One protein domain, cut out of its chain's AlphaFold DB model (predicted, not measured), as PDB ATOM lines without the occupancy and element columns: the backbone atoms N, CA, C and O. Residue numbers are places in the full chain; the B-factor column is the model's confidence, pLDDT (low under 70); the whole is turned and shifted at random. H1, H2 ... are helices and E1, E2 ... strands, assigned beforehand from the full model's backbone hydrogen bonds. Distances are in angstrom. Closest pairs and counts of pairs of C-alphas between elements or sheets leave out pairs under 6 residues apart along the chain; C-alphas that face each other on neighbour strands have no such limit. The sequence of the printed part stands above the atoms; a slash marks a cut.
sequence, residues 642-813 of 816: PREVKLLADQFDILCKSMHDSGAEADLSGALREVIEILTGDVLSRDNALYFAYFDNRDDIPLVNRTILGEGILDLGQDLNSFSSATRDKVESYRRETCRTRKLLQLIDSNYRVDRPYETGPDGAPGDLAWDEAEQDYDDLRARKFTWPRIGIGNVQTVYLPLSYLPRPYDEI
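What this domain is: This is residues 642 to 813 of the 816 residues of an uncharacterized protein of Maliponia aquimaris (UniProt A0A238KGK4). A small hairpin of two strands, E1 and E2, packs on the long helix H5, and H1 lies side by side with H5 and with H2, between the two. H3 sits beyond H2, far from the hairpin, and the short helix H4 packs on the first part of H5, while residues 697 to 712 and 803 to 813 lie on the side of these helices away from H1. The printed part has 172 residues, with five named helices and three named strands in the order H1 H2 H3 H4 H5 E1 E2 E3; the sheet, E1 - E2, is antiparallel, and the class is mostly helix. The whole is compact, with a radius of gyration of the C-alphas of 16.1 A, and spans 46 by 40 by 27 A.

Where its parts are: E1 is residues 769 to 772, 9.7 A long, and E2 is residues 777 to 780, 10.1 A. H5, residues 725 to 749, is 35.9 A long and begins at C-alpha 725 (-32.453, 37.143, -31.290). H1, residues 642 to 658, measures 24.6 A from C-alpha 642 (-42.822, 50.742, 3.845). H2, residues 664 to 680, measures 23.9 A. H3 is residues 688 to 696, 13.0 A, and H4 is residues 713 to 719, 9.7 A. E3, residues 797 to 802, is 15.9 A long and ends at C-alpha 802 (-30.520, 45.395, 0.534).

How they stand to each other: E1 and E2 form a hairpin, antiparallel at 142 degrees, with N 772 and O 777 at 2.8 A and N 779 and O 770 at 2.8 A, within hydrogen-bond range. The closest C-alphas of H5 and E2 are those of Arg 740 and Tyr 778, 6.2 A apart; H5 and E1 are near each other, with 7 pairs of C-alphas within 10 A. H5 touches H1, closest at the C-alphas of Cys 656 and Cys 739, 4.9 A, at a shallow tilt of 27 degrees, opposite ways. H1 and H2 are a helical hairpin and touch, closest at the C-alphas of Gln 651 and Ala 671, 5.3 A, at a shallow tilt of 23 degrees. H4 touches H5 through residues 727 to 731 of H5 alone, at a steep tilt of 52 degrees; the closest C-alphas are those of Asp 719 and Thr 727, 6.3 A. H3 is close to H2 but not clearly touching it, the C-alphas of Arg 673 and Tyr 691 being closest at 7.0 A. H2 and H5 are apart. E3 pairs with no named strand; its closest C-alpha to H1 is that of Val 799, 6.4 A from that of Pro 642. Every O i to N i+4 pair is within hydrogen-bond range in H1, H2 and H4, against 3 of 5 in H3 and 20 of 21 in H5.

The domain as a whole: The C-alphas farthest apart, those of Ser 724 and Gly 794, are 52.4 A apart. The printed part has no cut. The links H3 to H4, H5 to E1 and E2 to E3 are long. Mean pLDDT of the printed part is 81.4, and 23 residues are under 70, among them residues 683 to 688 and 790 to 798.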
ATOM      1  N   PRO A 642     -41.968  51.850   4.293       71.38
ATOM      2  CA  PRO A 642     -42.822  50.742   3.845       71.38
ATOM      3  C   PRO A 642     -43.671  51.087   2.611       71.38
ATOM      4  O   PRO A 642     -43.889  50.257   1.732       71.38
ATOM      5  N   ARG A 643     -44.110  52.348   2.499       70.94
ATOM      6  CA  ARG A 643     -44.845  52.833   1.326       70.94
ATOM      7  C   ARG A 643     -43.996  52.773   0.054       70.94
ATOM      8  O   ARG A 643     -44.508  52.390  -0.994       70.94
ATOM      9  N   GLU A 644     -42.728  53.156   0.138       74.69
ATOM     10  CA  GLU A 644     -41.800  53.132  -0.998       74.69
ATOM     11  C   GLU A 644     -41.455  51.701  -1.422       74.69
ATOM     12  O   GLU A 644     -41.354  51.447  -2.618       74.69
ATOM     13  N   VAL A 645     -41.384  50.741  -0.486       83.31
ATOM     14  CA  VAL A 645     -41.273  49.305  -0.824       83.31
ATOM     15  C   VAL A 645     -42.421  48.883  -1.738       83.31
ATOM     16  O   VAL A 645     -42.187  48.249  -2.765       83.31
ATOM     17  N   LYS A 646     -43.656  49.258  -1.386       80.12
ATOM     18  CA  LYS A 646     -44.849  48.913  -2.163       80.12
ATOM     19  C   LYS A 646     -44.849  49.563  -3.546       80.12
ATOM     20  O   LYS A 646     -45.079  48.878  -4.536       80.12
ATOM     21  N   LEU A 647     -44.536  50.859  -3.626       79.44
ATOM     22  CA  LEU A 647     -44.421  51.567  -4.907       79.44
ATOM     23  C   LEU A 647     -43.375  50.913  -5.818       79.44
ATOM     24  O   LEU A 647     -43.627  50.699  -7.004       79.44
ATOM     25  N   LEU A 648     -42.230  50.536  -5.248       86.00
ATOM     26  CA  LEU A 648     -41.177  49.843  -5.973       86.00
ATOM     27  C   LEU A 648     -41.637  48.453  -6.435       86.00
ATOM     28  O   LEU A 648     -41.409  48.084  -7.586       86.00
ATOM     29  N   ALA A 649     -42.316  47.696  -5.568       86.81
ATOM     30  CA  ALA A 649     -42.865  46.386  -5.904       86.81
ATOM     31  C   ALA A 649     -43.844  46.473  -7.084       86.81
ATOM     32  O   ALA A 649     -43.757  45.658  -8.003       86.81
ATOM     33  N   ASP A 650     -44.709  47.491  -7.094       84.56
ATOM     34  CA  ASP A 650     -45.668  47.742  -8.171       84.56
ATOM     35  C   ASP A 650     -44.960  48.086  -9.494       84.56
ATOM     36  O   ASP A 650     -45.297  47.524 -10.538       84.56
ATOM     37  N   GLN A 651     -43.932  48.946  -9.479       87.00
ATOM     38  CA  GLN A 651     -43.168  49.254 -10.699       87.00
ATOM     39  C   GLN A 651     -42.435  48.031 -11.253       87.00
ATOM     40  O   GLN A 651     -42.443  47.790 -12.463       87.00
ATOM     41  N   PHE A 652     -41.812  47.237 -10.384       91.50
ATOM     42  CA  PHE A 652     -41.108  46.030 -10.808       91.50
ATOM     43  C   PHE A 652     -42.064  44.903 -11.226       91.50
ATOM     44  O   PHE A 652     -41.691  44.084 -12.067       91.50
ATOM     45  N   ASP A 653     -43.301  44.876 -10.719       89.81
ATOM     46  CA  ASP A 653     -44.378  44.010 -11.217       89.81
ATOM     47  C   ASP A 653     -44.769  44.372 -12.653       89.81
ATOM     48  O   ASP A 653     -44.824  43.483 -13.508       89.81
ATOM     49  N   ILE A 654     -44.961  45.665 -12.933       88.69
ATOM     50  CA  ILE A 654     -45.247  46.164 -14.284       88.69
ATOM     51  C   ILE A 654     -44.085  45.819 -15.220       88.69
ATOM     52  O   ILE A 654     -44.301  45.159 -16.235       88.69
ATOM     53  N   LEU A 655     -42.850  46.178 -14.854       89.06
ATOM     54  CA  LEU A 655     -41.680  45.971 -15.707       89.06
ATOM     55  C   LEU A 655     -41.412  44.476 -15.972       89.06
ATOM     56  O   LEU A 655     -41.172  44.082 -17.112       89.06
ATOM     57  N   CYS A 656     -41.526  43.613 -14.954       91.00
ATOM     58  CA  CYS A 656     -41.397  42.156 -15.108       91.00
ATOM     59  C   CYS A 656     -42.384  41.592 -16.150       91.00
ATOM     60  O   CYS A 656     -42.040  40.677 -16.912       91.00
ATOM     61  N   LYS A 657     -43.595  42.161 -16.209       87.56
ATOM     62  CA  LYS A 657     -44.664  41.762 -17.127       87.56
ATOM     63  C   LYS A 657     -44.596  42.447 -18.486       87.56
ATOM     64  O   LYS A 657     -45.129  41.877 -19.423       87.56
ATOM     65  N   SER A 658     -43.982  43.619 -18.625       85.56
ATOM     66  CA  SER A 658     -44.075  44.405 -19.862       85.56
ATOM     67  C   SER A 658     -42.808  44.417 -20.710       85.56
ATOM     68  O   SER A 658     -42.874  44.808 -21.870       85.56
ATOM     69  N   MET A 659     -41.666  43.926 -20.208       82.94
ATOM     70  CA  MET A 659     -40.373  43.949 -20.922       82.94
ATOM     71  C   MET A 659     -40.334  43.237 -22.292       82.94
ATOM     72  O   MET A 659     -39.343  43.352 -23.009       82.94
ATOM     73  N   HIS A 660     -41.383  42.508 -22.678       73.38
ATOM     74  CA  HIS A 660     -41.527  41.878 -23.995       73.38
ATOM     75  C   HIS A 660     -42.466  42.635 -24.954       73.38
ATOM     76  O   HIS A 660     -42.595  42.237 -26.117       73.38
ATOM     77  N   ASP A 661     -43.088  43.719 -24.487       74.38
ATOM     78  CA  ASP A 661     -44.061  44.528 -25.214       74.38
ATOM     79  C   ASP A 661     -43.465  45.858 -25.697       74.38
ATOM     80  O   ASP A 661     -42.527  46.407 -25.125       74.38
ATOM     81  N   SER A 662     -44.077  46.455 -26.724       64.06
ATOM     82  CA  SER A 662     -43.657  47.748 -27.296       64.06
ATOM     83  C   SER A 662     -43.865  48.966 -26.371       64.06
ATOM     84  O   SER A 662     -43.690  50.097 -26.816       64.06
ATOM     85  N   GLY A 663     -44.308  48.755 -25.125       68.12
ATOM     86  CA  GLY A 663     -44.497  49.780 -24.086       68.12
ATOM     87  C   GLY A 663     -43.412  49.793 -23.001       68.12
ATOM     88  O   GLY A 663     -43.378  50.726 -22.201       68.12
ATOM     89  N   ALA A 664     -42.500  48.814 -23.011       80.50
ATOM     90  CA  ALA A 664     -41.512  48.584 -21.958       80.50
ATOM     91  C   ALA A 664     -40.600  49.781 -21.652       80.50
ATOM     92  O   ALA A 664     -40.117  49.911 -20.536       80.50
ATOM     93  N   GLU A 665     -40.348  50.665 -22.621       82.44
ATOM     94  CA  GLU A 665     -39.495  51.845 -22.430       82.44
ATOM     95  C   GLU A 665     -40.126  52.862 -21.463       82.44
ATOM     96  O   GLU A 665     -39.438  53.440 -20.621       82.44
ATOM     97  N   ALA A 666     -41.448  53.052 -21.547       81.69
ATOM     98  CA  ALA A 666     -42.172  53.931 -20.633       81.69
ATOM     99  C   ALA A 666     -42.203  53.344 -19.216       81.69
ATOM    100  O   ALA A 666     -41.960  54.069 -18.249       81.69
ATOM    101  N   ASP A 667     -42.427  52.033 -19.106       84.12
ATOM    102  CA  ASP A 667     -42.436  51.327 -17.823       84.12
ATOM    103  C   ASP A 667     -41.036  51.296 -17.192       84.12
ATOM    104  O   ASP A 667     -40.888  51.532 -15.995       84.12
ATOM    105  N   LEU A 668     -39.989  51.103 -18.005       85.25
ATOM    106  CA  LEU A 668     -38.595  51.194 -17.571       85.25
ATOM    107  C   LEU A 668     -38.291  52.600 -17.050       85.25
ATOM    108  O   LEU A 668     -37.698  52.735 -15.987       85.25
ATOM    109  N   SER A 669     -38.725  53.653 -17.752       83.00
ATOM    110  CA  SER A 669     -38.542  55.025 -17.267       83.00
ATOM    111  C   SER A 669     -39.262  55.266 -15.935       83.00
ATOM    112  O   SER A 669     -38.700  55.930 -15.064       83.00
ATOM    113  N   GLY A 670     -40.461  54.701 -15.753       82.25
ATOM    114  CA  GLY A 670     -41.194  54.720 -14.486       82.25
ATOM    115  C   GLY A 670     -40.422  54.045 -13.350       82.25
ATOM    116  O   GLY A 670     -40.163  54.677 -12.328       82.25
ATOM    117  N   ALA A 671     -39.955  52.813 -13.560       84.75
ATOM    118  CA  ALA A 671     -39.153  52.084 -12.577       84.75
ATOM    119  C   ALA A 671     -37.830  52.799 -12.247       84.75
ATOM    120  O   ALA A 671     -37.441  52.884 -11.085       84.75
ATOM    121  N   LEU A 672     -37.154  53.362 -13.254       85.75
ATOM    122  CA  LEU A 672     -35.923  54.131 -13.067       85.75
ATOM    123  C   LEU A 672     -36.145  55.383 -12.218       85.75
ATOM    124  O   LEU A 672     -35.290  55.703 -11.398       85.75
ATOM    125  N   ARG A 673     -37.277  56.081 -12.387       84.00
ATOM    126  CA  ARG A 673     -37.633  57.223 -11.531       84.00
ATOM    127  C   ARG A 673     -37.736  56.799 -10.080       84.00
ATOM    128  O   ARG A 673     -37.042  57.384  -9.262       84.00
ATOM    129  N   GLU A 674     -38.522  55.765  -9.787       82.88
ATOM    130  CA  GLU A 674     -38.690  55.280  -8.413       82.88
ATOM    131  C   GLU A 674     -37.360  54.829  -7.798       82.88
ATOM    132  O   GLU A 674     -37.072  55.145  -6.647       82.88
ATOM    133  N   VAL A 675     -36.491  54.153  -8.562       83.31
ATOM    134  CA  VAL A 675     -35.157  53.772  -8.068       83.31
ATOM    135  C   VAL A 675     -34.310  55.004  -7.738       83.31
ATOM    136  O   VAL A 675     -33.662  55.021  -6.692       83.31
ATOM    137  N   ILE A 676     -34.315  56.044  -8.579       81.50
ATOM    138  CA  ILE A 676     -33.590  57.287  -8.277       81.50
ATOM    139  C   ILE A 676     -34.181  57.955  -7.030       81.50
ATOM    140  O   ILE A 676     -33.421  58.285  -6.121       81.50
ATOM    141  N   GLU A 677     -35.508  58.112  -6.957       78.69
ATOM    142  CA  GLU A 677     -36.210  58.682  -5.794       78.69
ATOM    143  C   GLU A 677     -35.843  57.933  -4.502       78.69
ATOM    144  O   GLU A 677     -35.598  58.551  -3.470       78.69
ATOM    145  N   ILE A 678     -35.693  56.609  -4.563       77.31
ATOM    146  CA  ILE A 678     -35.317  55.765  -3.424       77.31
ATOM    147  C   ILE A 678     -33.852  55.924  -3.015       77.31
ATOM    148  O   ILE A 678     -33.565  56.061  -1.825       77.31
ATOM    149  N   LEU A 679     -32.913  55.890  -3.963       76.25
ATOM    150  CA  LEU A 679     -31.479  55.954  -3.649       76.25
ATOM    151  C   LEU A 679     -31.064  57.345  -3.159       76.25
ATOM    152  O   LEU A 679     -30.176  57.482  -2.315       76.25
ATOM    153  N   THR A 680     -31.719  58.376  -3.687       73.81
ATOM    154  CA  THR A 680     -31.393  59.781  -3.413       73.81
ATOM    155  C   THR A 680     -32.283  60.363  -2.321       73.81
ATOM    156  O   THR A 680     -31.808  61.121  -1.481       73.81
ATOM    157  N   GLY A 681     -33.547  59.944  -2.252       69.44
ATOM    158  CA  GLY A 681     -34.573  60.479  -1.362       69.44
ATOM    159  C   GLY A 681     -35.317  61.702  -1.891       69.44
ATOM    160  O   GLY A 681     -36.034  62.345  -1.113       69.44
ATOM    161  N   ASP A 682     -35.125  62.022  -3.168       72.00
ATOM    162  CA  ASP A 682     -35.678  63.192  -3.844       72.00
ATOM    163  C   ASP A 682     -37.002  62.840  -4.543       72.00
ATOM    164  O   ASP A 682     -37.289  61.670  -4.767       72.00
ATOM    165  N   VAL A 683     -37.830  63.831  -4.891       66.69
ATOM    166  CA  VAL A 683     -39.127  63.598  -5.560       66.69
ATOM    167  C   VAL A 683     -39.068  64.067  -7.016       66.69
ATOM    168  O   VAL A 683     -39.010  65.267  -7.293       66.69
ATOM    169  N   LEU A 684     -39.141  63.130  -7.964       65.75
ATOM    170  CA  LEU A 684     -39.025  63.347  -9.414       65.75
ATOM    171  C   LEU A 684     -40.356  63.290 -10.157       65.75
ATOM    172  O   LEU A 684     -40.411  63.694 -11.324       65.75
ATOM    173  N   SER A 685     -41.412  62.788  -9.511       54.19
ATOM    174  CA  SER A 685     -42.684  62.340 -10.104       54.19
ATOM    175  C   SER A 685     -43.435  63.308 -11.041       54.19
ATOM    176  O   SER A 685     -44.470  62.934 -11.593       54.19
ATOM    177  N   ARG A 686     -42.952  64.536 -11.297       52.94
ATOM    178  CA  ARG A 686     -43.549  65.492 -12.258       52.94
ATOM    179  C   ARG A 686     -42.563  66.335 -13.078       52.94
ATOM    180  O   ARG A 686     -43.016  67.184 -13.845       52.94
ATOM    181  N   ASP A 687     -41.253  66.125 -12.952       63.44
ATOM    182  CA  ASP A 687     -40.247  66.975 -13.601       63.44
ATOM    183  C   ASP A 687     -39.327  66.155 -14.521       63.44
ATOM    184  O   ASP A 687     -38.381  65.497 -14.094       63.44
ATOM    185  N   ASN A 688     -39.636  66.168 -15.821       69.88
ATOM    186  CA  ASN A 688     -38.842  65.456 -16.826       69.88
ATOM    187  C   ASN A 688     -37.439  66.043 -16.986       69.88
ATOM    188  O   ASN A 688     -36.513  65.293 -17.276       69.88
ATOM    189  N   ALA A 689     -37.275  67.359 -16.819       70.50
ATOM    190  CA  ALA A 689     -35.961  67.980 -16.926       70.50
ATOM    191  C   ALA A 689     -35.078  67.551 -15.752       70.50
ATOM    192  O   ALA A 689     -33.921  67.195 -15.962       70.50
ATOM    193  N   LEU A 690     -35.652  67.506 -14.546       68.50
ATOM    194  CA  LEU A 690     -34.970  67.006 -13.358       68.50
ATOM    195  C   LEU A 690     -34.591  65.529 -13.507       68.50
ATOM    196  O   LEU A 690     -33.444  65.178 -13.268       68.50
ATOM    197  N   TYR A 691     -35.512  64.683 -13.982       75.81
ATOM    198  CA  TYR A 691     -35.242  63.264 -14.234       75.81
ATOM    199  C   TYR A 691     -34.049  63.040 -15.173       75.81
ATOM    200  O   TYR A 691     -33.172  62.241 -14.863       75.81
ATOM    201  N   PHE A 692     -33.978  63.762 -16.298       76.50
ATOM    202  CA  PHE A 692     -32.838  63.629 -17.208       76.50
ATOM    203  C   PHE A 692     -31.535  64.172 -16.607       76.50
ATOM    204  O   PHE A 692     -30.484  63.586 -16.841       76.50
ATOM    205  N   ALA A 693     -31.602  65.214 -15.771       74.12
ATOM    206  CA  ALA A 693     -30.427  65.749 -15.085       74.12
ATOM    207  C   ALA A 693     -29.774  64.744 -14.115       74.12
ATOM    208  O   ALA A 693     -28.575  64.849 -13.864       74.12
ATOM    209  N   TYR A 694     -30.506  63.746 -13.599       76.31
ATOM    210  CA  TYR A 694     -29.889  62.668 -12.811       76.31
ATOM    211  C   TYR A 694     -28.982  61.767 -13.638       76.31
ATOM    212  O   TYR A 694     -28.022  61.243 -13.093       76.31
ATOM    213  N   PHE A 695     -29.245  61.586 -14.933       76.25
ATOM    214  CA  PHE A 695     -28.350  60.792 -15.779       76.25
ATOM    215  C   PHE A 695     -27.054  61.542 -16.091       76.25
ATOM    216  O   PHE A 695     -26.005  60.911 -16.182       76.25
ATOM    217  N   ASP A 696     -27.112  62.873 -16.183       73.94
ATOM    218  CA  ASP A 696     -25.921  63.715 -16.351       73.94
ATOM    219  C   ASP A 696     -25.035  63.725 -15.090       73.94
ATOM    220  O   ASP A 696     -23.820  63.848 -15.198       73.94
ATOM    221  N   ASN A 697     -25.636  63.562 -13.903       71.00
ATOM    222  CA  ASN A 697     -24.952  63.522 -12.601       71.00
ATOM    223  C   ASN A 697     -24.997  62.122 -11.964       71.00
ATOM    224  O   ASN A 697     -24.967  61.977 -10.744       71.00
ATOM    225  N   ARG A 698     -25.137  61.076 -12.784       73.81
ATOM    226  CA  ARG A 698     -25.395  59.708 -12.314       73.81
ATOM    227  C   ARG A 698     -24.314  59.223 -11.363       73.81
ATOM    228  O   ARG A 698     -24.632  58.614 -10.352       73.81
ATOM    229  N   ASP A 699     -23.062  59.511 -11.699       71.25
ATOM    230  CA  ASP A 699     -21.893  59.033 -10.966       71.25
ATOM    231  C   ASP A 699     -21.736  59.718  -9.591       71.25
ATOM    232  O   ASP A 699     -21.019  59.194  -8.741       71.25
ATOM    233  N   ASP A 700     -22.470  60.811  -9.335       67.94
ATOM    234  CA  ASP A 700     -22.557  61.459  -8.018       67.94
ATOM    235  C   ASP A 700     -23.497  60.700  -7.062       67.94
ATOM    236  O   ASP A 700     -23.496  60.950  -5.856       67.94
ATOM    237  N   ILE A 701     -24.323  59.776  -7.575       70.31
ATOM    238  CA  ILE A 701     -25.163  58.904  -6.750       70.31
ATOM    239  C   ILE A 701     -24.266  57.774  -6.217       70.31
ATOM    240  O   ILE A 701     -23.778  56.946  -6.998       70.31
ATOM    241  N   PRO A 702     -24.054  57.665  -4.893       66.62
ATOM    242  CA  PRO A 702     -23.196  56.620  -4.356       66.62
ATOM    243  C   PRO A 702     -23.712  55.228  -4.732       66.62
ATOM    244  O   PRO A 702     -24.916  54.996  -4.801       66.62
ATOM    245  N   LEU A 703     -22.807  54.281  -4.993       69.81
ATOM    246  CA  LEU A 703     -23.160  52.889  -5.345       69.81
ATOM    247  C   LEU A 703     -24.130  52.720  -6.534       69.81
ATOM    248  O   LEU A 703     -24.604  51.606  -6.769       69.81
ATOM    249  N   VAL A 704     -24.372  53.766  -7.334       74.06
ATOM    250  CA  VAL A 704     -25.260  53.728  -8.511       74.06
ATOM    251  C   VAL A 704     -24.890  52.607  -9.474       74.06
ATOM    252  O   VAL A 704     -25.762  51.923 -10.012       74.06
ATOM    253  N   ASN A 705     -23.585  52.343  -9.582       71.94
ATOM    254  CA  ASN A 705     -22.986  51.300 -10.401       71.94
ATOM    255  C   ASN A 705     -23.352  49.870  -9.985       71.94
ATOM    256  O   ASN A 705     -23.001  48.948 -10.707       71.94
ATOM    257  N   ARG A 706     -24.043  49.672  -8.855       72.88
ATOM    258  CA  ARG A 706     -24.534  48.362  -8.396       72.88
ATOM    259  C   ARG A 706     -26.024  48.137  -8.628       72.88
ATOM    260  O   ARG A 706     -26.536  47.073  -8.298       72.88
ATOM    261  N   THR A 707     -26.723  49.136  -9.143       74.81
ATOM    262  CA  THR A 707     -28.172  49.082  -9.352       74.81
ATOM    263  C   THR A 707     -28.490  49.049 -10.844       74.81
ATOM    264  O   THR A 707     -27.592  49.106 -11.685       74.81
ATOM    265  N   ILE A 708     -29.778  49.022 -11.192       77.94
ATOM    266  CA  ILE A 708     -30.253  49.203 -12.571       77.94
ATOM    267  C   ILE A 708     -29.738  50.500 -13.220       77.94
ATOM    268  O   ILE A 708     -29.641  50.570 -14.438       77.94
ATOM    269  N   LEU A 709     -29.356  51.509 -12.429       77.94
ATOM    270  CA  LEU A 709     -28.754  52.751 -12.918       77.94
ATOM    271  C   LEU A 709     -27.263  52.610 -13.276       77.94
ATOM    272  O   LEU A 709     -26.654  53.585 -13.700       77.94
ATOM    273  N   GLY A 710     -26.659  51.435 -13.103       78.25
ATOM    274  CA  GLY A 710     -25.261  51.190 -13.442       78.25
ATOM    275  C   GLY A 710     -24.977  51.168 -14.948       78.25
ATOM    276  O   GLY A 710     -25.695  51.741 -15.772       78.25
ATOM    277  N   GLU A 711     -23.884  50.510 -15.325       80.00
ATOM    278  CA  GLU A 711     -23.488  50.377 -16.730       80.00
ATOM    279  C   GLU A 711     -24.518  49.581 -17.555       80.00
ATOM    280  O   GLU A 711     -25.152  48.634 -17.074       80.00
ATOM    281  N   GLY A 712     -24.705  50.000 -18.810       82.25
ATOM    282  CA  GLY A 712     -25.594  49.346 -19.776       82.25
ATOM    283  C   GLY A 712     -27.070  49.760 -19.724       82.25
ATOM    284  O   GLY A 712     -27.862  49.252 -20.513       82.25
ATOM    285  N   ILE A 713     -27.483  50.689 -18.851       84.12
ATOM    286  CA  ILE A 713     -28.904  51.084 -18.753       84.12
ATOM    287  C   ILE A 713     -29.442  51.777 -20.018       84.12
ATOM    288  O   ILE A 713     -30.580  51.546 -20.432       84.12
ATOM    289  N   LEU A 714     -28.614  52.592 -20.679       82.38
ATOM    290  CA  LEU A 714     -28.969  53.215 -21.959       82.38
ATOM    291  C   LEU A 714     -29.069  52.174 -23.082       82.38
ATOM    292  O   LEU A 714     -29.937  52.293 -23.948       82.38
ATOM    293  N   ASP A 715     -28.220  51.146 -23.037       85.88
ATOM    294  CA  ASP A 715     -28.241  50.038 -23.991       85.88
ATOM    295  C   ASP A 715     -29.492  49.181 -23.795       85.88
ATOM    296  O   ASP A 715     -30.158  48.861 -24.773       85.88
ATOM    297  N   LEU A 716     -29.897  48.914 -22.545       87.38
ATOM    298  CA  LEU A 716     -31.165  48.243 -22.247       87.38
ATOM    299  C   LEU A 716     -32.349  48.976 -22.889       87.38
ATOM    300  O   LEU A 716     -33.172  48.344 -23.549       87.38
ATOM    301  N   GLY A 717     -32.424  50.303 -22.735       84.00
ATOM    302  CA  GLY A 717     -33.489  51.111 -23.337       84.00
ATOM    303  C   GLY A 717     -33.566  50.959 -24.863       84.00
ATOM    304  O   GLY A 717     -34.656  50.845 -25.424       84.00
ATOM    305  N   GLN A 718     -32.414  50.886 -25.537       84.38
ATOM    306  CA  GLN A 718     -32.341  50.637 -26.982       84.38
ATOM    307  C   GLN A 718     -32.713  49.188 -27.339       84.38
ATOM    308  O   GLN A 718     -33.408  48.942 -28.332       84.38
ATOM    309  N   ASP A 719     -32.273  48.235 -26.522       88.62
ATOM    310  CA  ASP A 719     -32.405  46.801 -26.748       88.62
ATOM    311  C   ASP A 719     -33.835  46.282 -26.539       88.62
ATOM    312  O   ASP A 719     -34.226  45.319 -27.205       88.62
ATOM    313  N   LEU A 720     -34.653  46.950 -25.712       85.69
ATOM    314  CA  LEU A 720     -36.069  46.612 -25.484       85.69
ATOM    315  C   LEU A 720     -36.889  46.523 -26.783       85.69
ATOM    316  O   LEU A 720     -37.796  45.699 -26.894       85.69
ATOM    317  N   ASN A 721     -36.551  47.329 -27.793       81.12
ATOM    318  CA  ASN A 721     -37.239  47.355 -29.089       81.12
ATOM    319  C   ASN A 721     -36.498  46.569 -30.191       81.12
ATOM    320  O   ASN A 721     -36.854  46.645 -31.372       81.12
ATOM    321  N   SER A 722     -35.450  45.822 -29.839       81.69
ATOM    322  CA  SER A 722     -34.616  45.108 -30.802       81.69
ATOM    323  C   SER A 722     -35.276  43.827 -31.322       81.69
ATOM    324  O   SER A 722     -35.830  43.015 -30.582       81.69
ATOM    325  N   PHE A 723     -35.148  43.589 -32.630       79.44
ATOM    326  CA  PHE A 723     -35.584  42.343 -33.278       79.44
ATOM    327  C   PHE A 723     -34.473  41.280 -33.361       79.44
ATOM    328  O   PHE A 723     -34.705  40.190 -33.887       79.44
ATOM    329  N   SER A 724     -33.265  41.586 -32.882       86.56
ATOM    330  CA  SER A 724     -32.139  40.646 -32.850       86.56
ATOM    331  C   SER A 724     -32.397  39.542 -31.824       86.56
ATOM    332  O   SER A 724     -32.694  39.838 -30.671       86.56
ATOM    333  N   SER A 725     -32.245  38.271 -32.211       82.88
ATOM    334  CA  SER A 725     -32.453  37.143 -31.290       82.88
ATOM    335  C   SER A 725     -31.505  37.201 -30.091       82.88
ATOM    336  O   SER A 725     -31.959  37.102 -28.964       82.88
ATOM    337  N   ALA A 726     -30.217  37.480 -30.321       85.44
ATOM    338  CA  ALA A 726     -29.225  37.579 -29.248       85.44
ATOM    339  C   ALA A 726     -29.527  38.726 -28.268       85.44
ATOM    340  O   ALA A 726     -29.300  38.599 -27.069       85.44
ATOM    341  N   THR A 727     -30.063  39.840 -28.775       86.75
ATOM    342  CA  THR A 727     -30.483  40.969 -27.938       86.75
ATOM    343  C   THR A 727     -31.725  40.613 -27.129       86.75
ATOM    344  O   THR A 727     -31.775  40.881 -25.934       86.75
ATOM    345  N   ARG A 728     -32.704  39.939 -27.748       85.50
ATOM    346  CA  ARG A 728     -33.903  39.461 -27.051       85.50
ATOM    347  C   ARG A 728     -33.571  38.465 -25.943       85.50
ATOM    348  O   ARG A 728     -34.180  38.552 -24.887       85.50
ATOM    349  N   ASP A 729     -32.589  37.591 -26.144       87.75
ATOM    350  CA  ASP A 729     -32.137  36.650 -25.112       87.75
ATOM    351  C   ASP A 729     -31.472  37.384 -23.924       87.75
ATOM    352  O   ASP A 729     -31.686  37.023 -22.763       87.75
ATOM    353  N   LYS A 730     -30.714  38.465 -24.186       88.56
ATOM    354  CA  LYS A 730     -30.140  39.332 -23.136       88.56
ATOM    355  C   LYS A 730     -31.231  40.109 -22.385       88.56
ATOM    356  O   LYS A 730     -31.218  40.138 -21.157       88.56
ATOM    357  N   VAL A 731     -32.193  40.700 -23.099       89.81
ATOM    358  CA  VAL A 731     -33.358  41.392 -22.508       89.81
ATOM    359  C   VAL A 731     -34.196  40.433 -21.661       89.81
ATOM    360  O   VAL A 731     -34.587  40.787 -20.556       89.81
ATOM    361  N   GLU A 732     -34.416  39.205 -22.128       89.25
ATOM    362  CA  GLU A 732     -35.135  38.172 -21.378       89.25
ATOM    363  C   GLU A 732     -34.372  37.744 -20.117       89.25
ATOM    364  O   GLU A 732     -34.958  37.626 -19.040       89.25
ATOM    365  N   SER A 733     -33.049  37.588 -20.212       89.44
ATOM    366  CA  SER A 733     -32.202  37.341 -19.039       89.44
ATOM    367  C   SER A 733     -32.316  38.482 -18.022       89.44
ATOM    368  O   SER A 733     -32.361  38.232 -16.819       89.44
ATOM    369  N   TYR A 734     -32.435  39.728 -18.492       91.00
ATOM    370  CA  TYR A 734     -32.653  40.878 -17.617       91.00
ATOM    371  C   TYR A 734     -34.055  40.936 -17.020       91.00
ATOM    372  O   TYR A 734     -34.210  41.237 -15.841       91.00
ATOM    373  N   ARG A 735     -35.080  40.568 -17.794       91.44
ATOM    374  CA  ARG A 735     -36.451  40.454 -17.297       91.44
ATOM    375  C   ARG A 735     -36.527  39.510 -16.100       91.44
ATOM    376  O   ARG A 735     -37.217  39.822 -15.136       91.44
ATOM    377  N   ARG A 736     -35.773  38.405 -16.105       91.88
ATOM    378  CA  ARG A 736     -35.675  37.516 -14.936       91.88
ATOM    379  C   ARG A 736     -35.102  38.237 -13.709       91.88
ATOM    380  O   ARG A 736     -35.654  38.091 -12.627       91.88
ATOM    381  N   GLU A 737     -34.085  39.087 -13.841       90.56
ATOM    382  CA  GLU A 737     -33.591  39.901 -12.710       90.56
ATOM    383  C   GLU A 737     -34.636  40.909 -12.196       90.56
ATOM    384  O   GLU A 737     -34.764  41.118 -10.985       90.56
ATOM    385  N   THR A 738     -35.422  41.497 -13.099       92.00
ATOM    386  CA  THR A 738     -36.562  42.362 -12.760       92.00
ATOM    387  C   THR A 738     -37.629  41.587 -11.978       92.00
ATOM    388  O   THR A 738     -38.076  42.034 -10.921       92.00
ATOM    389  N   CYS A 739     -37.996  40.387 -12.434       93.75
ATOM    390  CA  CYS A 739     -38.959  39.522 -11.747       93.75
ATOM    391  C   CYS A 739     -38.429  39.008 -10.398       93.75
ATOM    392  O   CYS A 739     -39.179  38.917  -9.428       93.75
ATOM    393  N   ARG A 740     -37.121  38.745 -10.291       94.31
ATOM    394  CA  ARG A 740     -36.452  38.428  -9.022       94.31
ATOM    395  C   ARG A 740     -36.616  39.571  -8.020       94.31
ATOM    396  O   ARG A 740     -37.020  39.333  -6.886       94.31
ATOM    397  N   THR A 741     -36.340  40.799  -8.456       94.19
ATOM    398  CA  THR A 741     -36.500  42.017  -7.642       94.19
ATOM    399  C   THR A 741     -37.936  42.150  -7.147       94.19
ATOM    400  O   THR A 741     -38.168  42.274  -5.949       94.19
ATOM    401  N   ARG A 742     -38.912  42.029  -8.054       94.12
ATOM    402  CA  ARG A 742     -40.343  42.026  -7.722       94.12
ATOM    403  C   ARG A 742     -40.681  41.004  -6.629       94.12
ATOM    404  O   ARG A 742     -41.289  41.376  -5.629       94.12
ATOM    405  N   LYS A 743     -40.274  39.738  -6.789       95.50
ATOM    406  CA  LYS A 743     -40.534  38.675  -5.802       95.50
ATOM    407  C   LYS A 743     -39.936  39.016  -4.438       95.50
ATOM    408  O   LYS A 743     -40.588  38.837  -3.413       95.50
ATOM    409  N   LEU A 744     -38.706  39.522  -4.414       96.31
ATOM    410  CA  LEU A 744     -38.032  39.920  -3.183       96.31
ATOM    411  C   LEU A 744     -38.746  41.085  -2.483       96.31
ATOM    412  O   LEU A 744     -38.931  41.032  -1.271       96.31
ATOM    413  N   LEU A 745     -39.213  42.090  -3.227       94.31
ATOM    414  CA  LEU A 745     -39.990  43.203  -2.670       94.31
ATOM    415  C   LEU A 745     -41.351  42.747  -2.120       94.31
ATOM    416  O   LEU A 745     -41.763  43.204  -1.058       94.31
ATOM    417  N   GLN A 746     -42.016  41.790  -2.776       90.38
ATOM    418  CA  GLN A 746     -43.246  41.172  -2.255       90.38
ATOM    419  C   GLN A 746     -43.011  40.400  -0.950       90.38
ATOM    420  O   GLN A 746     -43.868  40.405  -0.063       90.38
ATOM    421  N   LEU A 747     -41.852  39.742  -0.810       92.62
ATOM    422  CA  LEU A 747     -41.471  39.102   0.448       92.62
ATOM    423  C   LEU A 747     -41.285  40.145   1.558       92.62
ATOM    424  O   LEU A 747     -41.773  39.912   2.660       92.62
ATOM    425  N   ILE A 748     -40.667  41.297   1.264       90.19
ATOM    426  CA  ILE A 748     -40.547  42.408   2.225       90.19
ATOM    427  C   ILE A 748     -41.928  42.879   2.687       90.19
ATOM    428  O   ILE A 748     -42.181  42.904   3.891       90.19
ATOM    429  N   ASP A 749     -42.831  43.177   1.748       82.44
ATOM    430  CA  ASP A 749     -44.207  43.622   2.033       82.44
ATOM    431  C   ASP A 749     -44.989  42.596   2.880       82.44
ATOM    432  O   ASP A 749     -45.803  42.946   3.730       82.44
ATOM    433  N   SER A 750     -44.671  41.309   2.718       83.50
ATOM    434  CA  SER A 750     -45.276  40.208   3.476       83.50
ATOM    435  C   SER A 750     -44.555  39.865   4.793       83.50
ATOM    436  O   SER A 750     -44.936  38.896   5.450       83.50
ATOM    437  N   ASN A 751     -43.522  40.612   5.202       85.00
ATOM    438  CA  ASN A 751     -42.671  40.317   6.366       85.00
ATOM    439  C   ASN A 751     -41.930  38.969   6.294       85.00
ATOM    440  O   ASN A 751     -41.841  38.211   7.268       85.00
ATOM    441  N   TYR A 752     -41.371  38.670   5.122       88.62
ATOM    442  CA  TYR A 752     -40.527  37.508   4.863       88.62
ATOM    443  C   TYR A 752     -39.170  37.904   4.283       88.62
ATOM    444  O   TYR A 752     -39.044  38.873   3.542       88.62
ATOM    445  N   ARG A 753     -38.143  37.112   4.588       91.31
ATOM    446  CA  ARG A 753     -36.777  37.277   4.081       91.31
ATOM    447  C   ARG A 753     -36.225  35.953   3.572       91.31
ATOM    448  O   ARG A 753     -36.535  34.895   4.120       91.31
ATOM    449  N   VAL A 754     -35.359  36.037   2.565       92.38
ATOM    450  CA  VAL A 754     -34.450  34.959   2.153       92.38
ATOM    451  C   VAL A 754     -33.005  35.369   2.425       92.38
ATOM    452  O   VAL A 754     -32.660  36.549   2.321       92.38
ATOM    453  N   ASP A 755     -32.156  34.404   2.774       86.69
ATOM    454  CA  ASP A 755     -30.750  34.679   3.085       86.69
ATOM    455  C   ASP A 755     -29.896  34.719   1.800       86.69
ATOM    456  O   ASP A 755     -28.915  35.456   1.731       86.69
ATOM    457  N   ARG A 756     -30.290  33.977   0.752       89.44
ATOM    458  CA  ARG A 756     -29.637  33.965  -0.569       89.44
ATOM    459  C   ARG A 756     -30.609  34.434  -1.669       89.44
ATOM    460  O   ARG A 756     -31.275  33.591  -2.273       89.44
ATOM    461  N   PRO A 757     -30.699  35.747  -1.968       91.69
ATOM    462  CA  PRO A 757     -31.732  36.351  -2.828       91.69
ATOM    463  C   PRO A 757     -31.488  36.142  -4.337       91.69
ATOM    464  O   PRO A 757     -31.556  37.064  -5.150       91.69
ATOM    465  N   TYR A 758     -31.135  34.928  -4.740       89.50
ATOM    466  CA  TYR A 758     -30.785  34.578  -6.112       89.50
ATOM    467  C   TYR A 758     -31.095  33.110  -6.395       89.50
ATOM    468  O   TYR A 758     -31.297  32.313  -5.484       89.50
ATOM    469  N   GLU A 759     -31.098  32.745  -7.674       88.31
ATOM    470  CA  GLU A 759     -31.174  31.346  -8.105       88.31
ATOM    471  C   GLU A 759     -29.806  30.662  -8.025       88.31
ATOM    472  O   GLU A 759     -29.653  29.554  -7.513       88.31
ATOM    473  N   THR A 760     -28.771  31.350  -8.502       83.44
ATOM    474  CA  THR A 760     -27.371  30.935  -8.401       83.44
ATOM    475  C   THR A 760     -26.559  32.136  -7.956       83.44
ATOM    476  O   THR A 760     -26.683  33.214  -8.535       83.44
ATOM    477  N   GLY A 761     -25.781  31.952  -6.895       74.00
ATOM    478  CA  GLY A 761     -25.004  33.019  -6.286       74.00
ATOM    479  C   GLY A 761     -23.774  33.402  -7.096       74.00
ATOM    480  O   GLY A 761     -23.362  32.654  -7.989       74.00
ATOM    481  N   PRO A 762     -23.134  34.531  -6.749       67.50
ATOM    482  CA  PRO A 762     -21.837  34.916  -7.308       67.50
ATOM    483  C   PRO A 762     -20.740  33.861  -7.075       67.50
ATOM    484  O   PRO A 762     -19.813  33.732  -7.868       67.50
ATOM    485  N   ASP A 763     -20.873  33.063  -6.012       73.12
ATOM    486  CA  ASP A 763     -20.011  31.926  -5.665       73.12
ATOM    487  C   ASP A 763     -20.321  30.644  -6.468       73.12
ATOM    488  O   ASP A 763     -19.676  29.611  -6.279       73.12
ATOM    489  N   GLY A 764     -21.322  30.688  -7.352       78.06
ATOM    490  CA  GLY A 764     -21.793  29.551  -8.139       78.06
ATOM    491  C   GLY A 764     -22.640  28.544  -7.356       78.06
ATOM    492  O   GLY A 764     -23.004  27.505  -7.910       78.06
ATOM    493  N   ALA A 765     -22.965  28.809  -6.087       83.94
ATOM    494  CA  ALA A 765     -23.789  27.910  -5.290       83.94
ATOM    495  C   ALA A 765     -25.293  28.238  -5.428       83.94
ATOM    496  O   ALA A 765     -25.654  29.388  -5.681       83.94
ATOM    497  N   PRO A 766     -26.195  27.252  -5.239       87.62
ATOM    498  CA  PRO A 766     -27.638  27.485  -5.314       87.62
ATOM    499  C   PRO A 766     -28.105  28.487  -4.254       87.62
ATOM    500  O   PRO A 766     -27.696  28.381  -3.089       87.62
ATOM    501  N   GLY A 767     -28.953  29.433  -4.651       91.12
ATOM    502  CA  GLY A 767     -29.614  30.347  -3.721       91.12
ATOM    503  C   GLY A 767     -30.992  29.857  -3.274       91.12
ATOM    504  O   GLY A 767     -31.301  28.668  -3.380       91.12
ATOM    505  N   ASP A 768     -31.796  30.771  -2.732       94.88
ATOM    506  CA  ASP A 768     -33.087  30.471  -2.103       94.88
ATOM    507  C   ASP A 768     -34.296  30.822  -2.991       94.88
ATOM    508  O   ASP A 768     -35.436  30.693  -2.542       94.88
ATOM    509  N   LEU A 769     -34.063  31.242  -4.239       94.88
ATOM    510  CA  LEU A 769     -35.104  31.487  -5.238       94.88
ATOM    511  C   LEU A 769     -35.012  30.470  -6.383       94.88
ATOM    512  O   LEU A 769     -33.917  30.052  -6.758       94.88
ATOM    513  N   ALA A 770     -36.146  30.107  -6.977       94.62
ATOM    514  CA  ALA A 770     -36.204  29.263  -8.172       94.62
ATOM    515  C   ALA A 770     -37.115  29.885  -9.230       94.62
ATOM    516  O   ALA A 770     -38.205  30.339  -8.908       94.62
ATOM    517  N   TRP A 771     -36.664  29.911 -10.484       93.62
ATOM    518  CA  TRP A 771     -37.479  30.394 -11.597       93.62
ATOM    519  C   TRP A 771     -38.497  29.329 -12.015       93.62
ATOM    520  O   TRP A 771     -38.104  28.223 -12.402       93.62
ATOM    521  N   ASP A 772     -39.783  29.672 -11.977       93.31
ATOM    522  CA  ASP A 772     -40.861  28.874 -12.552       93.31
ATOM    523  C   ASP A 772     -41.144  29.342 -13.985       93.31
ATOM    524  O   ASP A 772     -41.673  30.425 -14.241       93.31
ATOM    525  N   GLU A 773     -40.798  28.491 -14.948       90.25
ATOM    526  CA  GLU A 773     -41.014  28.760 -16.367       90.25
ATOM    527  C   GLU A 773     -42.505  28.751 -16.759       90.25
ATOM    528  O   GLU A 773     -42.871  29.349 -17.768       90.25
ATOM    529  N   ALA A 774     -43.382  28.079 -16.010       89.75
ATOM    530  CA  ALA A 774     -44.813  28.054 -16.306       89.75
ATOM    531  C   ALA A 774     -45.501  29.353 -15.867       89.75
ATOM    532  O   ALA A 774     -46.256  29.935 -16.646       89.75
ATOM    533  N   GLU A 775     -45.203  29.810 -14.652       88.25
ATOM    534  CA  GLU A 775     -45.769  31.037 -14.078       88.25
ATOM    535  C   GLU A 775     -44.995  32.299 -14.498       88.25
ATOM    536  O   GLU A 775     -45.493  33.412 -14.338       88.25
ATOM    537  N   GLN A 776     -43.806  32.128 -15.095       89.44
ATOM    538  CA  GLN A 776     -42.899  33.214 -15.486       89.44
ATOM    539  C   GLN A 776     -42.539  34.111 -14.290       89.44
ATOM    540  O   GLN A 776     -42.481  35.339 -14.415       89.44
ATOM    541  N   ASP A 777     -42.307  33.480 -13.137       91.31
ATOM    542  CA  ASP A 777     -42.098  34.130 -11.843       91.31
ATOM    543  C   ASP A 777     -41.095  33.353 -10.970       91.31
ATOM    544  O   ASP A 777     -40.633  32.273 -11.341       91.31
ATOM    545  N   TYR A 778     -40.734  33.906  -9.810       94.25
ATOM    546  CA  TYR A 778     -39.868  33.242  -8.836       94.25
ATOM    547  C   TYR A 778     -40.639  32.643  -7.654       94.25
ATOM    548  O   TYR A 778     -41.357  33.338  -6.931       94.25
ATOM    549  N   ASP A 779     -40.358  31.375  -7.373       93.19
ATOM    550  CA  ASP A 779     -40.708  30.719  -6.118       93.19
ATOM    551  C   ASP A 779     -39.646  30.992  -5.049       93.19
ATOM    552  O   ASP A 779     -38.439  30.995  -5.322       93.19
ATOM    553  N   ASP A 780     -40.088  31.174  -3.805       92.31
ATOM    554  CA  ASP A 780     -39.209  31.169  -2.640       92.31
ATOM    555  C   ASP A 780     -39.089  29.752  -2.063       92.31
ATOM    556  O   ASP A 780     -40.073  29.061  -1.814       92.31
ATOM    557  N   LEU A 781     -37.854  29.293  -1.858       92.00
ATOM    558  CA  LEU A 781     -37.577  27.939  -1.364       92.00
ATOM    559  C   LEU A 781     -37.392  27.895   0.155       92.00
ATOM    560  O   LEU A 781     -37.548  26.840   0.775       92.00
ATOM    561  N   ARG A 782     -36.960  29.015   0.744       91.12
ATOM    562  CA  ARG A 782     -36.524  29.110   2.147       91.12
ATOM    563  C   ARG A 782     -36.893  30.437   2.811       91.12
ATOM    564  O   ARG A 782     -36.155  30.906   3.676       91.12
ATOM    565  N   ALA A 783     -38.011  31.050   2.424       91.88
ATOM    566  CA  ALA A 783     -38.459  32.266   3.090       91.88
ATOM    567  C   ALA A 783     -38.743  32.009   4.579       91.88
ATOM    568  O   ALA A 783     -39.352  31.008   4.967       91.88
ATOM    569  N   ARG A 784     -38.312  32.941   5.427       91.00
ATOM    570  CA  ARG A 784     -38.585  32.948   6.868       91.00
ATOM    571  C   ARG A 784     -39.217  34.269   7.269       91.00
ATOM    572  O   ARG A 784     -38.940  35.286   6.640       91.00
ATOM    573  N   LYS A 785     -40.036  34.253   8.323       86.69
ATOM    574  CA  LYS A 785     -40.586  35.488   8.895       86.69
ATOM    575  C   LYS A 785     -39.451  36.418   9.320       86.69
ATOM    576  O   LYS A 785     -38.481  35.958   9.930       86.69
ATOM    577  N   PHE A 786     -39.592  37.691   8.987       84.19
ATOM    578  CA  PHE A 786     -38.638  38.737   9.311       84.19
ATOM    579  C   PHE A 786     -39.354  40.087   9.383       84.19
ATOM    580  O   PHE A 786     -40.072  40.457   8.456       84.19
ATOM    581  N   THR A 787     -39.160  40.812  10.479       81.75
ATOM    582  CA  THR A 787     -39.701  42.159  10.663       81.75
ATOM    583  C   THR A 787     -38.772  43.157   9.982       81.75
ATOM    584  O   THR A 787     -37.713  43.489  10.517       81.75
ATOM    585  N   TRP A 788     -39.157  43.603   8.784       82.25
ATOM    586  CA  TRP A 788     -38.391  44.575   7.995       82.25
ATOM    587  C   TRP A 788     -38.511  46.015   8.486       82.25
ATOM    588  O   TRP A 788     -37.486  46.695   8.520       82.25
ATOM    589  N   PRO A 789     -39.712  46.521   8.835       74.94
ATOM    590  CA  PRO A 789     -39.833  47.895   9.289       74.94
ATOM    591  C   PRO A 789     -39.132  48.051  10.634       74.94
ATOM    592  O   PRO A 789     -39.516  47.445  11.633       74.94
ATOM    593  N   ARG A 790     -38.105  48.893  10.655       64.38
ATOM    594  CA  ARG A 790     -37.420  49.321  11.861       64.38
ATOM    595  C   ARG A 790     -37.841  50.739  12.197       64.38
ATOM    596  O   ARG A 790     -37.689  51.646  11.386       64.38
ATOM    597  N   ILE A 791     -38.327  50.945  13.411       51.88
ATOM    598  CA  ILE A 791     -38.589  52.289  13.921       51.88
ATOM    599  C   ILE A 791     -37.262  52.842  14.425       51.88
ATOM    600  O   ILE A 791     -36.707  52.365  15.416       51.88
ATOM    601  N   GLY A 792     -36.709  53.779  13.662       47.62
ATOM    602  CA  GLY A 792     -35.453  54.442  13.980       47.62
ATOM    603  C   GLY A 792     -35.621  55.570  14.999       47.62
ATOM    604  O   GLY A 792     -36.710  55.856  15.505       47.62
ATOM    605  N   ILE A 793     -34.515  56.257  15.280       42.84
ATOM    606  CA  ILE A 793     -34.494  57.444  16.138       42.84
ATOM    607  C   ILE A 793     -35.308  58.574  15.475       42.84
ATOM    608  O   ILE A 793     -34.985  59.007  14.371       42.84
ATOM    609  N   GLY A 794     -36.370  59.042  16.144       41.25
ATOM    610  CA  GLY A 794     -37.316  60.034  15.603       41.25
ATOM    611  C   GLY A 794     -38.640  59.460  15.073       41.25
ATOM    612  O   GLY A 794     -39.348  60.154  14.355       41.25
ATOM    613  N   ASN A 795     -38.977  58.212  15.420       45.44
ATOM    614  CA  ASN A 795     -40.235  57.532  15.066       45.44
ATOM    615  C   ASN A 795     -40.474  57.323  13.560       45.44
ATOM    616  O   ASN A 795     -41.607  57.200  13.099       45.44
ATOM    617  N   VAL A 796     -39.395  57.276  12.776       47.16
ATOM    618  CA  VAL A 796     -39.467  57.011  11.337       47.16
ATOM    619  C   VAL A 796     -39.352  55.511  11.096       47.16
ATOM    620  O   VAL A 796     -38.318  54.902  11.385       47.16
ATOM    621  N   GLN A 797     -40.404  54.915  10.532       58.25
ATOM    622  CA  GLN A 797     -40.369  53.536  10.048       58.25
ATOM    623  C   GLN A 797     -39.502  53.438   8.793       58.25
ATOM    624  O   GLN A 797     -39.819  54.005   7.748       58.25
ATOM    625  N   THR A 798     -38.414  52.687   8.915       62.72
ATOM    626  CA  THR A 798     -37.395  52.505   7.887       62.72
ATOM    627  C   THR A 798     -37.229  51.021   7.591       62.72
ATOM    628  O   THR A 798     -36.999  50.219   8.486       62.72
ATOM    629  N   VAL A 799     -37.315  50.650   6.325       79.62
ATOM    630  CA  VAL A 799     -36.879  49.370   5.778       79.62
ATOM    631  C   VAL A 799     -35.494  49.588   5.182       79.62
ATOM    632  O   VAL A 799     -35.321  50.447   4.317       79.62
ATOM    633  N   TYR A 800     -34.502  48.810   5.614       85.94
ATOM    634  CA  TYR A 800     -33.184  48.817   4.986       85.94
ATOM    635  C   TYR A 800     -33.178  47.817   3.828       85.94
ATOM    636  O   TYR A 800     -32.815  46.654   3.989       85.94
ATOM    637  N   LEU A 801     -33.608  48.271   2.649       90.25
ATOM    638  CA  LEU A 801     -33.658  47.459   1.435       90.25
ATOM    639  C   LEU A 801     -32.231  47.082   1.007       90.25
ATOM    640  O   LEU A 801     -31.472  47.979   0.629       90.25
ATOM    641  N   PRO A 802     -31.840  45.794   1.005       91.00
ATOM    642  CA  PRO A 802     -30.520  45.395   0.534       91.00
ATOM    643  C   PRO A 802     -30.372  45.734  -0.949       91.00
ATOM    644  O   PRO A 802     -31.227  45.368  -1.754       91.00
ATOM    645  N   LEU A 803     -29.270  46.377  -1.352       86.94
ATOM    646  CA  LEU A 803     -29.061  46.698  -2.772       86.94
ATOM    647  C   LEU A 803     -28.963  45.435  -3.642       86.94
ATOM    648  O   LEU A 803     -29.279  45.476  -4.826       86.94
ATOM    649  N   SER A 804     -28.604  44.293  -3.050       86.19
ATOM    650  CA  SER A 804     -28.601  42.982  -3.711       86.19
ATOM    651  C   SER A 804     -29.992  42.511  -4.162       86.19
ATOM    652  O   SER A 804     -30.080  41.627  -5.022       86.19
ATOM    653  N   TYR A 805     -31.064  43.091  -3.604       91.00
ATOM    654  CA  TYR A 805     -32.447  42.806  -3.987       91.00
ATOM    655  C   TYR A 805     -32.862  43.565  -5.251       91.00
ATOM    656  O   TYR A 805     -33.797  43.127  -5.914       91.00
ATOM    657  N   LEU A 806     -32.169  44.653  -5.605       89.38
ATOM    658  CA  LEU A 806     -32.391  45.390  -6.851       89.38
ATOM    659  C   LEU A 806     -31.785  44.644  -8.056       89.38
ATOM    660  O   LEU A 806     -30.928  43.768  -7.879       89.38
ATOM    661  N   PRO A 807     -32.195  44.965  -9.298       88.19
ATOM    662  CA  PRO A 807     -31.582  44.378 -10.478       88.19
ATOM    663  C   PRO A 807     -30.124  44.810 -10.582       88.19
ATOM    664  O   PRO A 807     -29.778  45.965 -10.315       88.19
ATOM    665  N   ARG A 808     -29.283  43.880 -11.028       85.44
ATOM    666  CA  ARG A 808     -27.880  44.157 -11.339       85.44
ATOM    667  C   ARG A 808     -27.754  45.076 -12.566       85.44
ATOM    668  O   ARG A 808     -28.723  45.213 -13.323       85.44
ATOM    669  N   PRO A 809     -26.584  45.691 -12.801       86.75
ATOM    670  CA  PRO A 809     -26.321  46.429 -14.034       86.75
ATOM    671  C   PRO A 809     -26.508  45.546 -15.274       86.75
ATOM    672  O   PRO A 809     -26.150  44.366 -15.264       86.75
ATOM    673  N   TYR A 810     -27.055  46.107 -16.358       88.75
ATOM    674  CA  TYR A 810     -27.417  45.345 -17.563       88.75
ATOM    675  C   TYR A 810     -26.211  44.675 -18.242       88.75
ATOM    676  O   TYR A 810     -26.339  43.605 -18.843       88.75
ATOM    677  N   ASP A 811     -25.025  45.265 -18.121       85.06
ATOM    678  CA  ASP A 811     -23.800  44.724 -18.719       85.06
ATOM    679  C   ASP A 811     -23.179  43.557 -17.950       85.06
ATOM    680  O   ASP A 811     -22.387  42.800 -18.512       85.06
ATOM    681  N   GLU A 812     -23.587  43.340 -16.700       82.00
ATOM    682  CA  GLU A 812     -23.152  42.189 -15.900       82.00
ATOM    683  C   GLU A 812     -24.000  40.934 -16.162       82.00
ATOM    684  O   GLU A 812     -23.734  39.849 -15.635       82.00
ATOM    685  N   ILE A 813     -25.035  41.063 -16.992       82.31
ATOM    686  CA  ILE A 813     -25.996  40.004 -17.266       82.31
ATOM    687  C   ILE A 813     -25.448  39.086 -18.344       82.31
ATOM    688  O   ILE A 813     -25.384  39.424 -19.528       82.31
TER     689      ILE A 813